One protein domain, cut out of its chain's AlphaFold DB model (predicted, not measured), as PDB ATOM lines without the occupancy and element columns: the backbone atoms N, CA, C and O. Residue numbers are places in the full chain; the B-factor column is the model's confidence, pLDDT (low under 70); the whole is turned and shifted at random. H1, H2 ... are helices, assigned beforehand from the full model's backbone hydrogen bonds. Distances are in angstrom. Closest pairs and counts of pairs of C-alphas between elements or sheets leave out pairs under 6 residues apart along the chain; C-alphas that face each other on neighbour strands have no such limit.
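This is residues 35 to 137 of the 137 residues of an uncharacterized protein of Ectothiorhodospiraceae bacterium (UniProt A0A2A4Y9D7). What shape? Long helices H2, H1 and H5 stand in a row, H3 and H4 bridging one end. Make-up? The printed part, 103 residues with five named helices, is all helix with no named strand. It is elongated, 45 by 26 by 18 A, and only just loose, close to compact; the radius of gyration of the C-alphas is 15.6 A.

What touches? H1, residues 35 to 59, and H2, residues 64 to 84, form a hairpin at 9 degrees, their closest C-alphas, 43 and 78, 5.1 A apart. H5, residues 111 to 135, touches H1 the same way at 24 degrees, closest at C-alphas 55 and 131, 5.7 A. Backbones? In each helix every O i to N i+4 pair is within hydrogen-bond range.

Which anchors? H1 begins at C-alpha 35, (-10.390, 25.679, -8.526); H5 ends at C-alpha 135, (-26.165, 31.693, -41.111). The others? H3 is residues 89 to 98, H4 residues 100 to 109.

Any cut? The printed part has none. Low confidence? Residue 137 has pLDDT under 70.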
ATOM      1  N   HIS A  35     -11.266  25.856  -7.365       96.25
ATOM      2  CA  HIS A  35     -10.390  25.679  -8.526       96.25
ATOM      3  C   HIS A  35     -11.173  25.263  -9.771       96.25
ATOM      4  O   HIS A  35     -10.863  25.732 -10.866       96.25
ATOM      5  N   TYR A  36     -12.195  24.419  -9.608       97.88
ATOM      6  CA  TYR A  36     -13.068  24.023 -10.706       97.88
ATOM      7  C   TYR A  36     -13.816  25.227 -11.284       97.88
ATOM      8  O   TYR A  36     -13.816  25.405 -12.497       97.88
ATOM      9  N   ILE A  37     -14.412  26.065 -10.433       98.31
ATOM     10  CA  ILE A  37     -15.170  27.248 -10.859       98.31
ATOM     11  C   ILE A  37     -14.259  28.262 -11.544       98.31
ATOM     12  O   ILE A  37     -14.603  28.763 -12.610       98.31
ATOM     13  N   SER A  38     -13.072  28.515 -10.989       97.56
ATOM     14  CA  SER A  38     -12.085  29.401 -11.616       97.56
ATOM     15  C   SER A  38     -11.678  28.911 -13.012       97.56
ATOM     16  O   SER A  38     -11.666  29.689 -13.966       97.56
ATOM     17  N   MET A  39     -11.397  27.613 -13.156       97.94
ATOM     18  CA  MET A  39     -11.068  26.993 -14.442       97.94
ATOM     19  C   MET A  39     -12.247  27.058 -15.428       97.94
ATOM     20  O   MET A  39     -12.066  27.413 -16.592       97.94
ATOM     21  N   ASP A  40     -13.456  26.712 -14.985       98.38
ATOM     22  CA  ASP A  40     -14.644  26.648 -15.842       98.38
ATOM     23  C   ASP A  40     -15.102  28.046 -16.290       98.38
ATOM     24  O   ASP A  40     -15.452  28.226 -17.456       98.38
ATOM     25  N   LEU A  41     -15.018  29.064 -15.427       98.62
ATOM     26  CA  LEU A  41     -15.265  30.458 -15.811       98.62
ATOM     27  C   LEU A  41     -14.267  30.948 -16.865       98.62
ATOM     28  O   LEU A  41     -14.687  31.547 -17.853       98.62
ATOM     29  N   GLN A  42     -12.974  30.641 -16.715       98.50
ATOM     30  CA  GLN A  42     -11.964  30.973 -17.729       98.50
ATOM     31  C   GLN A  42     -12.261  30.292 -19.071       98.50
ATOM     32  O   GLN A  42     -12.280  30.951 -20.112       98.50
ATOM     33  N   ALA A  43     -12.566  28.991 -19.056       98.56
ATOM     34  CA  ALA A  43     -12.916  28.249 -20.266       98.56
ATOM     35  C   ALA A  43     -14.172  28.820 -20.955       98.56
ATOM     36  O   ALA A  43     -14.220  28.945 -22.182       98.56
ATOM     37  N   ARG A  44     -15.190  29.204 -20.179       98.50
ATOM     38  CA  ARG A  44     -16.425  29.817 -20.696       98.50
ATOM     39  C   ARG A  44     -16.202  31.214 -21.251       98.50
ATOM     40  O   ARG A  44     -16.798  31.548 -22.271       98.50
ATOM     41  N   GLN A  45     -15.350  32.010 -20.615       98.75
ATOM     42  CA  GLN A  45     -15.005  33.345 -21.089       98.75
ATOM     43  C   GLN A  45     -14.275  33.279 -22.439       98.75
ATOM     44  O   GLN A  45     -14.690  33.959 -23.373       98.75
ATOM     45  N   LEU A  46     -13.291  32.385 -22.590       98.62
ATOM     46  CA  LEU A  46     -12.629  32.145 -23.882       98.62
ATOM     47  C   LEU A  46     -13.606  31.633 -24.947       98.62
ATOM     48  O   LEU A  46     -13.561  32.053 -26.099       98.62
ATOM     49  N   THR A  47     -14.542  30.766 -24.555       98.50
ATOM     50  CA  THR A  47     -15.604  30.309 -25.465       98.50
ATOM     51  C   THR A  47     -16.463  31.484 -25.945       98.50
ATOM     52  O   THR A  47     -16.771  31.581 -27.129       98.50
ATOM     53  N   LEU A  48     -16.842  32.399 -25.048       98.62
ATOM     54  CA  LEU A  48     -17.597  33.602 -25.405       98.62
ATOM     55  C   LEU A  48     -16.812  34.517 -26.353       98.62
ATOM     56  O   LEU A  48     -17.396  35.047 -27.297       98.62
ATOM     57  N   GLU A  49     -15.519  34.701 -26.112       98.56
ATOM     58  CA  GLU A  49     -14.634  35.488 -26.976       98.56
ATOM     59  C   GLU A  49     -14.549  34.888 -28.381       98.56
ATOM     60  O   GLU A  49     -14.887  35.573 -29.345       98.56
ATOM     61  N   GLY A  50     -14.269  33.590 -28.505       98.31
ATOM     62  CA  GLY A  50     -14.219  32.940 -29.815       98.31
ATOM     63  C   GLY A  50     -15.550  32.973 -30.569       98.31
ATOM     64  O   GLY A  50     -15.587  33.206 -31.777       98.31
ATOM     65  N   VAL A  51     -16.683  32.834 -29.869       97.56
ATOM     66  CA  VAL A  51     -18.010  32.964 -30.497       97.56
ATOM     67  C   VAL A  51     -18.274  34.412 -30.952       97.56
ATOM     68  O   VAL A  51     -18.880  34.619 -32.006       97.56
ATOM     69  N   LYS A  52     -17.789  35.430 -30.226       98.50
ATOM     70  CA  LYS A  52     -17.833  36.836 -30.677       98.50
ATOM     71  C   LYS A  52     -16.947  37.071 -31.900       98.50
ATOM     72  O   LYS A  52     -17.383  37.754 -32.831       98.50
ATOM     73  N   ASP A  53     -15.760  36.478 -31.944       98.19
ATOM     74  CA  ASP A  53     -14.866  36.566 -33.101       98.19
ATOM     75  C   ASP A  53     -15.493  35.919 -34.335       98.19
ATOM     76  O   ASP A  53     -15.495  36.507 -35.420       98.19
ATOM     77  N   ARG A  54     -16.139  34.760 -34.167       97.06
ATOM     78  CA  ARG A  54     -16.909  34.121 -35.236       97.06
ATOM     79  C   ARG A  54     -18.040  35.011 -35.748       97.06
ATOM     80  O   ARG A  54     -18.221  35.118 -36.962       97.06
ATOM     81  N   LEU A  55     -18.790  35.669 -34.858       97.62
ATOM     82  CA  LEU A  55     -19.818  36.634 -35.262       97.62
ATOM     83  C   LEU A  55     -19.214  37.775 -36.094       97.62
ATOM     84  O   LEU A  55     -19.753  38.108 -37.148       97.62
ATOM     85  N   SER A  56     -18.088  38.340 -35.656       97.94
ATOM     86  CA  SER A  56     -17.371  39.393 -36.386       97.94
ATOM     87  C   SER A  56     -16.960  38.924 -37.788       97.94
ATOM     88  O   SER A  56     -17.261  39.576 -38.788       97.94
ATOM     89  N   LEU A  57     -16.362  37.733 -37.894       96.88
ATOM     90  CA  LEU A  57     -15.972  37.139 -39.175       96.88
ATOM     91  C   LEU A  57     -17.166  36.944 -40.119       96.88
ATOM     92  O   LEU A  57     -17.051  37.232 -41.311       96.88
ATOM     93  N   LEU A  58     -18.317  36.510 -39.599       95.75
ATOM     94  CA  LEU A  58     -19.552  36.391 -40.380       95.75
ATOM     95  C   LEU A  58     -20.057  37.753 -40.868       95.75
ATOM     96  O   LEU A  58     -20.396  37.888 -42.041       95.75
ATOM     97  N   GLN A  59     -20.049  38.778 -40.013       96.31
ATOM     98  CA  GLN A  59     -20.456  40.139 -40.388       96.31
ATOM     99  C   GLN A  59     -19.578  40.735 -41.501       96.31
ATOM    100  O   GLN A  59     -20.067  41.499 -42.333       96.31
ATOM    101  N   PHE A  60     -18.299  40.354 -41.557       96.31
ATOM    102  CA  PHE A  60     -17.374  40.751 -42.622       96.31
ATOM    103  C   PHE A  60     -17.360  39.804 -43.832       96.31
ATOM    104  O   PHE A  60     -16.529  39.982 -44.724       96.31
ATOM    105  N   ASN A  61     -18.265  38.820 -43.899       94.94
ATOM    106  CA  ASN A  61     -18.301  37.790 -44.943       94.94
ATOM    107  C   ASN A  61     -16.945  37.080 -45.131       94.94
ATOM    108  O   ASN A  61     -16.533  36.774 -46.254       94.94
ATOM    109  N   ALA A  62     -16.220  36.837 -44.037       96.12
ATOM    110  CA  ALA A  62     -14.972  36.094 -44.090       96.12
ATOM    111  C   ALA A  62     -15.227  34.670 -44.606       96.12
ATOM    112  O   ALA A  62     -16.206  34.019 -44.237       96.12
ATOM    113  N   GLY A  63     -14.326  34.168 -45.451       94.94
ATOM    114  CA  GLY A  63     -14.444  32.819 -46.001       94.94
ATOM    115  C   GLY A  63     -14.412  31.734 -44.920       94.94
ATOM    116  O   GLY A  63     -13.769  31.898 -43.884       94.94
ATOM    117  N   LEU A  64     -15.058  30.598 -45.203       94.19
ATOM    118  CA  LEU A  64     -15.187  29.462 -44.282       94.19
ATOM    119  C   LEU A  64     -13.849  29.014 -43.674       94.19
ATOM    120  O   LEU A  64     -13.796  28.738 -42.484       94.19
ATOM    121  N   GLY A  65     -12.766  28.992 -44.460       97.62
ATOM    122  CA  GLY A  65     -11.440  28.617 -43.953       97.62
ATOM    123  C   GLY A  65     -10.996  29.479 -42.769       97.62
ATOM    124  O   GLY A  65     -10.613  28.946 -41.739       97.62
ATOM    125  N   ARG A  66     -11.171  30.804 -42.860       97.31
ATOM    126  CA  ARG A  66     -10.793  31.720 -41.776       97.31
ATOM    127  C   ARG A  66     -11.669  31.561 -40.533       97.31
ATOM    128  O   ARG A  66     -11.184  31.759 -39.428       97.31
ATOM    129  N   GLN A  67     -12.944  31.216 -40.713       95.81
ATOM    130  CA  GLN A  67     -13.838  30.915 -39.591       95.81
ATOM    131  C   GLN A  67     -13.393  29.640 -38.862       95.81
ATOM    132  O   GLN A  67     -13.335  29.628 -37.640       95.81
ATOM    133  N   LEU A  68     -13.030  28.591 -39.608       97.19
ATOM    134  CA  LEU A  68     -12.544  27.334 -39.035       97.19
ATOM    135  C   LEU A  68     -11.200  27.500 -38.319       97.19
ATOM    136  O   LEU A  68     -11.015  26.914 -37.255       97.19
ATOM    137  N   ASP A  69     -10.289  28.304 -38.873       97.81
ATOM    138  CA  ASP A  69      -9.004  28.600 -38.234       97.81
ATOM    139  C   ASP A  69      -9.211  29.305 -36.879       97.81
ATOM    140  O   ASP A  69      -8.616  28.900 -35.882       97.81
ATOM    141  N   GLN A  70     -10.113  30.294 -36.817       97.75
ATOM    142  CA  GLN A  70     -10.457  30.997 -35.571       97.75
ATOM    143  C   GLN A  70     -11.134  30.076 -34.541       97.75
ATOM    144  O   GLN A  70     -10.828  30.131 -33.346       97.75
ATOM    145  N   ASP A  71     -12.054  29.215 -34.991       97.25
ATOM    146  CA  ASP A  71     -12.716  28.235 -34.124       97.25
ATOM    147  C   ASP A  71     -11.689  27.244 -33.535       97.25
ATOM    148  O   ASP A  71     -11.773  26.881 -32.360       97.25
ATOM    149  N   ALA A  72     -10.691  26.833 -34.328       98.31
ATOM    150  CA  ALA A  72      -9.621  25.941 -33.886       98.31
ATOM    151  C   ALA A  72      -8.677  26.606 -32.870       98.31
ATOM    152  O   ALA A  72      -8.316  25.968 -31.880       98.31
ATOM    153  N   GLU A  73      -8.314  27.876 -33.079       98.38
ATOM    154  CA  GLU A  73      -7.525  28.668 -32.124       98.38
ATOM    155  C   GLU A  73      -8.250  28.774 -30.777       98.38
ATOM    156  O   GLU A  73      -7.712  28.380 -29.742       98.38
ATOM    157  N   THR A  74      -9.533  29.145 -30.804       98.12
ATOM    158  CA  THR A  74     -10.377  29.198 -29.599       98.12
ATOM    159  C   THR A  74     -10.421  27.846 -28.885       98.12
ATOM    160  O   THR A  74     -10.288  27.761 -27.661       98.12
ATOM    161  N   GLN A  75     -10.608  26.753 -29.634       98.00
ATOM    162  CA  GLN A  75     -10.651  25.410 -29.059       98.00
ATOM    163  C   GLN A  75      -9.321  25.028 -28.393       98.00
ATOM    164  O   GLN A  75      -9.326  24.371 -27.346       98.00
ATOM    165  N   GLN A  76      -8.194  25.426 -28.985       98.44
ATOM    166  CA  GLN A  76      -6.871  25.206 -28.413       98.44
ATOM    167  C   GLN A  76      -6.705  25.970 -27.095       98.44
ATOM    168  O   GLN A  76      -6.256  25.373 -26.116       98.44
ATOM    169  N   ASP A  77      -7.121  27.235 -27.041       98.50
ATOM    170  CA  ASP A  77      -7.005  28.071 -25.842       98.50
ATOM    171  C   ASP A  77      -7.880  27.556 -24.696       98.50
ATOM    172  O   ASP A  77      -7.414  27.388 -23.565       98.50
ATOM    173  N   VAL A  78      -9.126  27.181 -24.993       98.38
ATOM    174  CA  VAL A  78     -10.010  26.510 -24.028       98.38
ATOM    175  C   VAL A  78      -9.381  25.199 -23.541       98.38
ATOM    176  O   VAL A  78      -9.396  24.895 -22.347       98.38
ATOM    177  N   GLY A  79      -8.792  24.417 -24.450       97.50
ATOM    178  CA  GLY A  79      -8.063  23.196 -24.110       97.50
ATOM    179  C   GLY A  79      -6.873  23.452 -23.180       97.50
ATOM    180  O   GLY A  79      -6.665  22.687 -22.234       97.50
ATOM    181  N   ALA A  80      -6.128  24.533 -23.411       98.06
ATOM    182  CA  ALA A  80      -4.983  24.928 -22.602       98.06
ATOM    183  C   ALA A  80      -5.391  25.279 -21.163       98.06
ATOM    184  O   ALA A  80      -4.698  24.863 -20.232       98.06
ATOM    185  N   VAL A  81      -6.538  25.940 -20.960       97.88
ATOM    186  CA  VAL A  81      -7.086  26.194 -19.612       97.88
ATOM    187  C   VAL A  81      -7.280  24.884 -18.852       97.88
ATOM    188  O   VAL A  81      -6.760  24.726 -17.751       97.88
ATOM    189  N   TYR A  82      -7.940  23.884 -19.439       96.69
ATOM    190  CA  TYR A  82      -8.107  22.593 -18.757       96.69
ATOM    191  C   TYR A  82      -6.762  21.917 -18.448       96.69
ATOM    192  O   TYR A  82      -6.581  21.358 -17.361       96.69
ATOM    193  N   GLN A  83      -5.799  21.992 -19.369       95.75
ATOM    194  CA  GLN A  83      -4.476  21.390 -19.189       95.75
ATOM    195  C   GLN A  83      -3.677  22.033 -18.051       95.75
ATOM    196  O   GLN A  83      -3.013  21.305 -17.312       95.75
ATOM    197  N   GLN A  84      -3.779  23.352 -17.850       94.25
ATOM    198  CA  GLN A  84      -3.154  24.047 -16.713       94.25
ATOM    199  C   GLN A  84      -3.609  23.474 -15.362       94.25
ATOM    200  O   GLN A  84      -2.840  23.445 -14.403       94.25
ATOM    201  N   HIS A  85      -4.828  22.938 -15.311       91.69
ATOM    202  CA  HIS A  85      -5.409  22.290 -14.136       91.69
ATOM    203  C   HIS A  85      -5.274  20.755 -14.150       91.69
ATOM    204  O   HIS A  85      -5.935  20.064 -13.374       91.69
ATOM    205  N   ASN A  86      -4.414  20.190 -15.010       92.94
ATOM    206  CA  ASN A  86      -4.244  18.742 -15.205       92.94
ATOM    207  C   ASN A  86      -5.563  18.009 -15.541       92.94
ATOM    208  O   ASN A  86      -5.773  16.840 -15.180       92.94
ATOM    209  N   MET A  87      -6.469  18.700 -16.236       93.31
ATOM    210  CA  MET A  87      -7.771  18.201 -16.653       93.31
ATOM    211  C   MET A  87      -7.911  18.167 -18.177       93.31
ATOM    212  O   MET A  87      -7.202  18.822 -18.932       93.31
ATOM    213  N   THR A  88      -8.885  17.382 -18.624       96.00
ATOM    214  CA  THR A  88      -9.527  17.531 -19.932       96.00
ATOM    215  C   THR A  88     -10.941  18.060 -19.700       96.00
ATOM    216  O   THR A  88     -11.486  17.872 -18.610       96.00
ATOM    217  N   ALA A  89     -11.585  18.626 -20.723       94.81
ATOM    218  CA  ALA A  89     -12.986  19.048 -20.622       94.81
ATOM    219  C   ALA A  89     -13.909  17.901 -20.154       94.81
ATOM    220  O   ALA A  89     -14.733  18.070 -19.260       94.81
ATOM    221  N   SER A  90     -13.712  16.688 -20.683       97.19
ATOM    222  CA  SER A  90     -14.477  15.506 -20.266       97.19
ATOM    223  C   SER A  90     -14.263  15.144 -18.792       97.19
ATOM    224  O   SER A  90     -15.220  14.807 -18.093       97.19
ATOM    225  N   ARG A  91     -13.027  15.248 -18.291       96.94
ATOM    226  CA  ARG A  91     -12.708  14.997 -16.882       96.94
ATOM    227  C   ARG A  91     -13.275  16.086 -15.973       96.94
ATOM    228  O   ARG A  91     -13.752  15.756 -14.892       96.94
ATOM    229  N   ALA A  92     -13.258  17.342 -16.413       96.75
ATOM    230  CA  ALA A  92     -13.877  18.457 -15.704       96.75
ATOM    231  C   ALA A  92     -15.392  18.239 -15.545       96.75
ATOM    232  O   ALA A  92     -15.902  18.322 -14.433       96.75
ATOM    233  N   ILE A  93     -16.091  17.845 -16.617       97.62
ATOM    234  CA  ILE A  93     -17.530  17.520 -16.580       97.62
ATOM    235  C   ILE A  93     -17.818  16.340 -15.641       97.62
ATOM    236  O   ILE A  93     -18.749  16.394 -14.832       97.62
ATOM    237  N   ALA A  94     -17.019  15.272 -15.723       97.69
ATOM    238  CA  ALA A  94     -17.176  14.112 -14.848       97.69
ATOM    239  C   ALA A  94     -16.972  14.487 -13.372       97.69
ATOM    240  O   ALA A  94     -17.758  14.077 -12.515       97.69
ATOM    241  N   TRP A  95     -15.954  15.305 -13.081       97.06
ATOM    242  CA  TRP A  95     -15.694  15.806 -11.735       97.06
ATOM    243  C   TRP A  95     -16.855  16.668 -11.230       97.06
ATOM    244  O   TRP A  95     -17.357  16.417 -10.136       97.06
ATOM    245  N   ALA A  96     -17.341  17.606 -12.046       97.88
ATOM    246  CA  ALA A  96     -18.459  18.481 -11.705       97.88
ATOM    247  C   ALA A  96     -19.729  17.696 -11.380       97.88
ATOM    248  O   ALA A  96     -20.385  17.950 -10.375       97.88
ATOM    249  N   THR A  97     -20.022  16.671 -12.182       98.19
ATOM    250  CA  THR A  97     -21.160  15.772 -11.959       98.19
ATOM    251  C   THR A  97     -21.076  15.118 -10.577       98.19
ATOM    252  O   THR A  97     -22.049  15.136  -9.824       98.19
ATOM    253  N   GLN A  98     -19.901  14.606 -10.203       97.94
ATOM    254  CA  GLN A  98     -19.673  13.969  -8.900       97.94
ATOM    255  C   GLN A  98     -19.710  14.963  -7.727       97.94
ATOM    256  O   GLN A  98     -20.115  14.590  -6.628       97.94
ATOM    257  N   HIS A  99     -19.340  16.226  -7.957       98.00
ATOM    258  CA  HIS A  99     -19.185  17.254  -6.919       98.00
ATOM    259  C   HIS A  99     -20.237  18.370  -7.004       98.00
ATOM    260  O   HIS A  99     -20.051  19.447  -6.439       98.00
ATOM    261  N   THR A 100     -21.372  18.106  -7.659       98.12
ATOM    262  CA  THR A 100     -22.428  19.099  -7.928       98.12
ATOM    263  C   THR A 100     -22.849  19.861  -6.666       98.12
ATOM    264  O   THR A 100     -22.974  21.082  -6.689       98.12
ATOM    265  N   GLN A 101     -23.028  19.166  -5.537       98.38
ATOM    266  CA  GLN A 101     -23.442  19.808  -4.282       98.38
ATOM    267  C   GLN A 101     -22.377  20.759  -3.723       98.38
ATOM    268  O   GLN A 101     -22.722  21.827  -3.226       98.38
ATOM    269  N   ALA A 102     -21.094  20.405  -3.838       98.19
ATOM    270  CA  ALA A 102     -19.998  21.258  -3.389       98.19
ATOM    271  C   ALA A 102     -19.888  22.523  -4.253       98.19
ATOM    272  O   ALA A 102     -19.726  23.612  -3.714       98.19
ATOM    273  N   ILE A 103     -20.055  22.389  -5.574       98.31
ATOM    274  CA  ILE A 103     -20.095  23.523  -6.509       98.31
ATOM    275  C   ILE A 103     -21.261  24.458  -6.168       98.31
ATOM    276  O   ILE A 103     -21.058  25.658  -6.009       98.31
ATOM    277  N   ILE A 104     -22.474  23.915  -6.002       98.25
ATOM    278  CA  ILE A 104     -23.665  24.708  -5.660       98.25
ATOM    279  C   ILE A 104     -23.474  25.441  -4.334       98.25
ATOM    280  O   ILE A 104     -23.828  26.614  -4.225       98.25
ATOM    281  N   GLN A 105     -22.951  24.758  -3.313       98.56
ATOM    282  CA  GLN A 105     -22.731  25.378  -2.013       98.56
ATOM    283  C   GLN A 105     -21.704  26.508  -2.109       98.56
ATOM    284  O   GLN A 105     -21.965  27.603  -1.618       98.56
ATOM    285  N   TRP A 106     -20.592  26.274  -2.807       98.44
ATOM    286  CA  TRP A 106     -19.563  27.288  -2.995       98.44
ATOM    287  C   TRP A 106     -20.099  28.513  -3.753       98.44
ATOM    288  O   TRP A 106     -19.872  29.637  -3.319       98.44
ATOM    289  N   LEU A 107     -20.883  28.327  -4.823       98.38
ATOM    290  CA  LEU A 107     -21.486  29.436  -5.583       98.38
ATOM    291  C   LEU A 107     -22.509  30.245  -4.773       98.38
ATOM    292  O   LEU A 107     -22.630  31.451  -4.967       98.38
ATOM    293  N   LYS A 108     -23.227  29.618  -3.832       98.44
ATOM    294  CA  LYS A 108     -24.107  30.351  -2.902       98.44
ATOM    295  C   LYS A 108     -23.325  31.263  -1.962       98.44
ATOM    296  O   LYS A 108     -23.828  32.316  -1.581       98.44
ATOM    297  N   GLU A 109     -22.129  30.840  -1.571       98.44
ATOM    298  CA  GLU A 109     -21.223  31.608  -0.713       98.44
ATOM    299  C   GLU A 109     -20.470  32.700  -1.496       98.44
ATOM    300  O   GLU A 109     -20.042  33.684  -0.896       98.44
ATOM    301  N   HIS A 110     -20.383  32.568  -2.826       98.50
ATOM    302  CA  HIS A 110     -19.673  33.472  -3.741       98.50
ATOM    303  C   HIS A 110     -20.608  33.974  -4.864       98.50
ATOM    304  O   HIS A 110     -20.491  33.562  -6.025       98.50
ATOM    305  N   PRO A 111     -21.586  34.844  -4.538       98.31
ATOM    306  CA  PRO A 111     -22.621  35.272  -5.482       98.31
ATOM    307  C   PRO A 111     -22.090  36.098  -6.662       98.31
ATOM    308  O   PRO A 111     -22.745  36.169  -7.698       98.31
ATOM    309  N   ASP A 112     -20.917  36.714  -6.529       98.38
ATOM    310  CA  ASP A 112     -20.201  37.394  -7.612       98.38
ATOM    311  C   ASP A 112     -19.797  36.415  -8.725       98.38
ATOM    312  O   ASP A 112     -20.002  36.699  -9.903       98.38
ATOM    313  N   GLN A 113     -19.318  35.225  -8.358       98.25
ATOM    314  CA  GLN A 113     -18.947  34.182  -9.315       98.25
ATOM    315  C   GLN A 113     -20.183  33.585  -9.997       98.25
ATOM    316  O   GLN A 113     -20.176  33.342 -11.203       98.25
ATOM    317  N   GLN A 114     -21.289  33.417  -9.259       98.50
ATOM    318  CA  GLN A 114     -22.576  33.035  -9.854       98.50
ATOM    319  C   GLN A 114     -23.080  34.097 -10.845       98.50
ATOM    320  O   GLN A 114     -23.534  33.758 -11.937       98.50
ATOM    321  N   ALA A 115     -22.980  35.382 -10.496       98.50
ATOM    322  CA  ALA A 115     -23.376  36.464 -11.392       98.50
ATOM    323  C   ALA A 115     -22.540  36.477 -12.681       98.50
ATOM    324  O   ALA A 115     -23.071  36.791 -13.750       98.50
ATOM    325  N   GLU A 116     -21.265  36.096 -12.594       98.56
ATOM    326  CA  GLU A 116     -20.378  35.975 -13.746       98.56
ATOM    327  C   GLU A 116     -20.765  34.810 -14.667       98.56
ATOM    328  O   GLU A 116     -20.864  34.995 -15.883       98.56
ATOM    329  N   TYR A 117     -21.107  33.645 -14.105       98.12
ATOM    330  CA  TYR A 117     -21.716  32.547 -14.864       98.12
ATOM    331  C   TYR A 117     -22.956  33.006 -15.634       98.12
ATOM    332  O   TYR A 117     -23.083  32.764 -16.839       98.12
ATOM    333  N   ASP A 118     -23.858  33.696 -14.937       98.50
ATOM    334  CA  ASP A 118     -25.113  34.154 -15.516       98.50
ATOM    335  C   ASP A 118     -24.873  35.208 -16.608       98.50
ATOM    336  O   ASP A 118     -25.577  35.229 -17.622       98.50
ATOM    337  N   ARG A 119     -23.879  36.091 -16.426       98.62
ATOM    338  CA  ARG A 119     -23.464  37.075 -17.436       98.62
ATOM    339  C   ARG A 119     -22.965  36.375 -18.695       98.62
ATOM    340  O   ARG A 119     -23.498  36.648 -19.771       98.62
ATOM    341  N   ILE A 120     -21.997  35.466 -18.561       98.56
ATOM    342  CA  ILE A 120     -21.409  34.757 -19.702       98.56
ATOM    343  C   ILE A 120     -22.481  33.960 -20.451       98.56
ATOM    344  O   ILE A 120     -22.534  34.024 -21.677       98.56
ATOM    345  N   SER A 121     -23.380  33.273 -19.736       98.31
ATOM    346  CA  SER A 121     -24.477  32.521 -20.360       98.31
ATOM    347  C   SER A 121     -25.383  33.420 -21.204       98.31
ATOM    348  O   SER A 121     -25.631  33.113 -22.366       98.31
ATOM    349  N   ARG A 122     -25.835  34.559 -20.659       98.62
ATOM    350  CA  ARG A 122     -26.686  35.500 -21.407       98.62
ATOM    351  C   ARG A 122     -25.988  36.058 -22.642       98.62
ATOM    352  O   ARG A 122     -26.625  36.238 -23.677       98.62
ATOM    353  N   GLU A 123     -24.695  36.358 -22.541       98.62
ATOM    354  CA  GLU A 123     -23.930  36.855 -23.686       98.62
ATOM    355  C   GLU A 123     -23.737  35.776 -24.757       98.62
ATOM    356  O   GLU A 123     -23.916  36.069 -25.939       98.62
ATOM    357  N   LEU A 124     -23.452  34.530 -24.369       98.12
ATOM    358  CA  LEU A 124     -23.381  33.402 -25.300       98.12
ATOM    359  C   LEU A 124     -24.708  33.199 -26.040       98.12
ATOM    360  O   LEU A 124     -24.700  33.061 -27.266       98.12
ATOM    361  N   ASP A 125     -25.840  33.244 -25.334       98.19
ATOM    362  CA  ASP A 125     -27.175  33.118 -25.931       98.19
ATOM    363  C   ASP A 125     -27.455  34.254 -26.932       98.19
ATOM    364  O   ASP A 125     -27.953  34.027 -28.042       98.19
ATOM    365  N   ALA A 126     -27.082  35.485 -26.573       98.25
ATOM    366  CA  ALA A 126     -27.276  36.659 -27.417       98.25
ATOM    367  C   ALA A 126     -26.415  36.620 -28.690       98.25
ATOM    368  O   ALA A 126     -26.899  36.952 -29.775       98.25
ATOM    369  N   VAL A 127     -25.144  36.218 -28.585       97.69
ATOM    370  CA  VAL A 127     -24.241  36.117 -29.745       97.69
ATOM    371  C   VAL A 127     -24.630  34.928 -30.628       97.69
ATOM    372  O   VAL A 127     -24.701  35.071 -31.848       97.69
ATOM    373  N   SER A 128     -24.983  33.785 -30.036       95.62
ATOM    374  CA  SER A 128     -25.443  32.603 -30.780       95.62
ATOM    375  C   SER A 128     -26.698  32.900 -31.601       95.62
ATOM    376  O   SER A 128     -26.781  32.513 -32.766       95.62
ATOM    377  N   THR A 129     -27.645  33.653 -31.033       97.12
ATOM    378  CA  THR A 129     -28.848  34.115 -31.744       97.12
ATOM    379  C   THR A 129     -28.494  34.966 -32.971       97.12
ATOM    380  O   THR A 129     -29.067  34.784 -34.046       97.12
ATOM    381  N   GLN A 130     -27.515  35.867 -32.846       97.50
ATOM    382  CA  GLN A 130     -27.051  36.698 -33.964       97.50
ATOM    383  C   GLN A 130     -26.372  35.868 -35.061       97.50
ATOM    384  O   GLN A 130     -26.649  36.070 -36.241       97.50
ATOM    385  N   ILE A 131     -25.535  34.896 -34.688       95.94
ATOM    386  CA  ILE A 131     -24.895  33.977 -35.643       95.94
ATOM    387  C   ILE A 131     -25.941  33.165 -36.411       95.94
ATOM    388  O   ILE A 131     -25.844  33.040 -37.632       95.94
ATOM    389  N   GLN A 132     -26.956  32.634 -35.723       94.62
ATOM    390  CA  GLN A 132     -28.047  31.890 -36.362       94.62
ATOM    391  C   GLN A 132     -28.801  32.753 -37.381       94.62
ATOM    392  O   GLN A 132     -29.120  32.279 -38.470       94.62
ATOM    393  N   ALA A 133     -29.046  34.028 -37.067       94.62
ATOM    394  CA  ALA A 133     -29.708  34.957 -37.979       94.62
ATOM    395  C   ALA A 133     -28.884  35.263 -39.246       94.62
ATOM    396  O   ALA A 133     -29.469  35.511 -40.299       94.62
ATOM    397  N   LEU A 134     -27.549  35.238 -39.155       92.12
ATOM    398  CA  LEU A 134     -26.643  35.433 -40.294       92.12
ATOM    399  C   LEU A 134     -26.421  34.151 -41.106       92.12
ATOM    400  O   LEU A 134     -26.225  34.224 -42.311       92.12
ATOM    401  N   SER A 135     -26.462  32.983 -40.464       82.75
ATOM    402  CA  SER A 135     -26.165  31.693 -41.111       82.75
ATOM    403  C   SER A 135     -27.341  31.119 -41.914       82.75
ATOM    404  O   SER A 135     -27.152  30.177 -42.675       82.75
ATOM    405  N   ASN A 136     -28.552  31.651 -41.720       76.94
ATOM    406  CA  ASN A 136     -29.775  31.242 -42.426       76.94
ATOM    407  C   ASN A 136     -30.119  32.147 -43.629       76.94
ATOM    408  O   ASN A 136     -31.214  32.024 -44.181       76.94
ATOM    409  N   GLN A 137     -29.230  33.078 -43.985       61.88
ATOM    410  CA  GLN A 137     -29.330  33.932 -45.176       61.88
ATOM    411  C   GLN A 137     -28.554  33.309 -46.335       61.88
ATOM    412  O   GLN A 137     -29.031  33.453 -47.483       61.88
TER     413      GLN A 137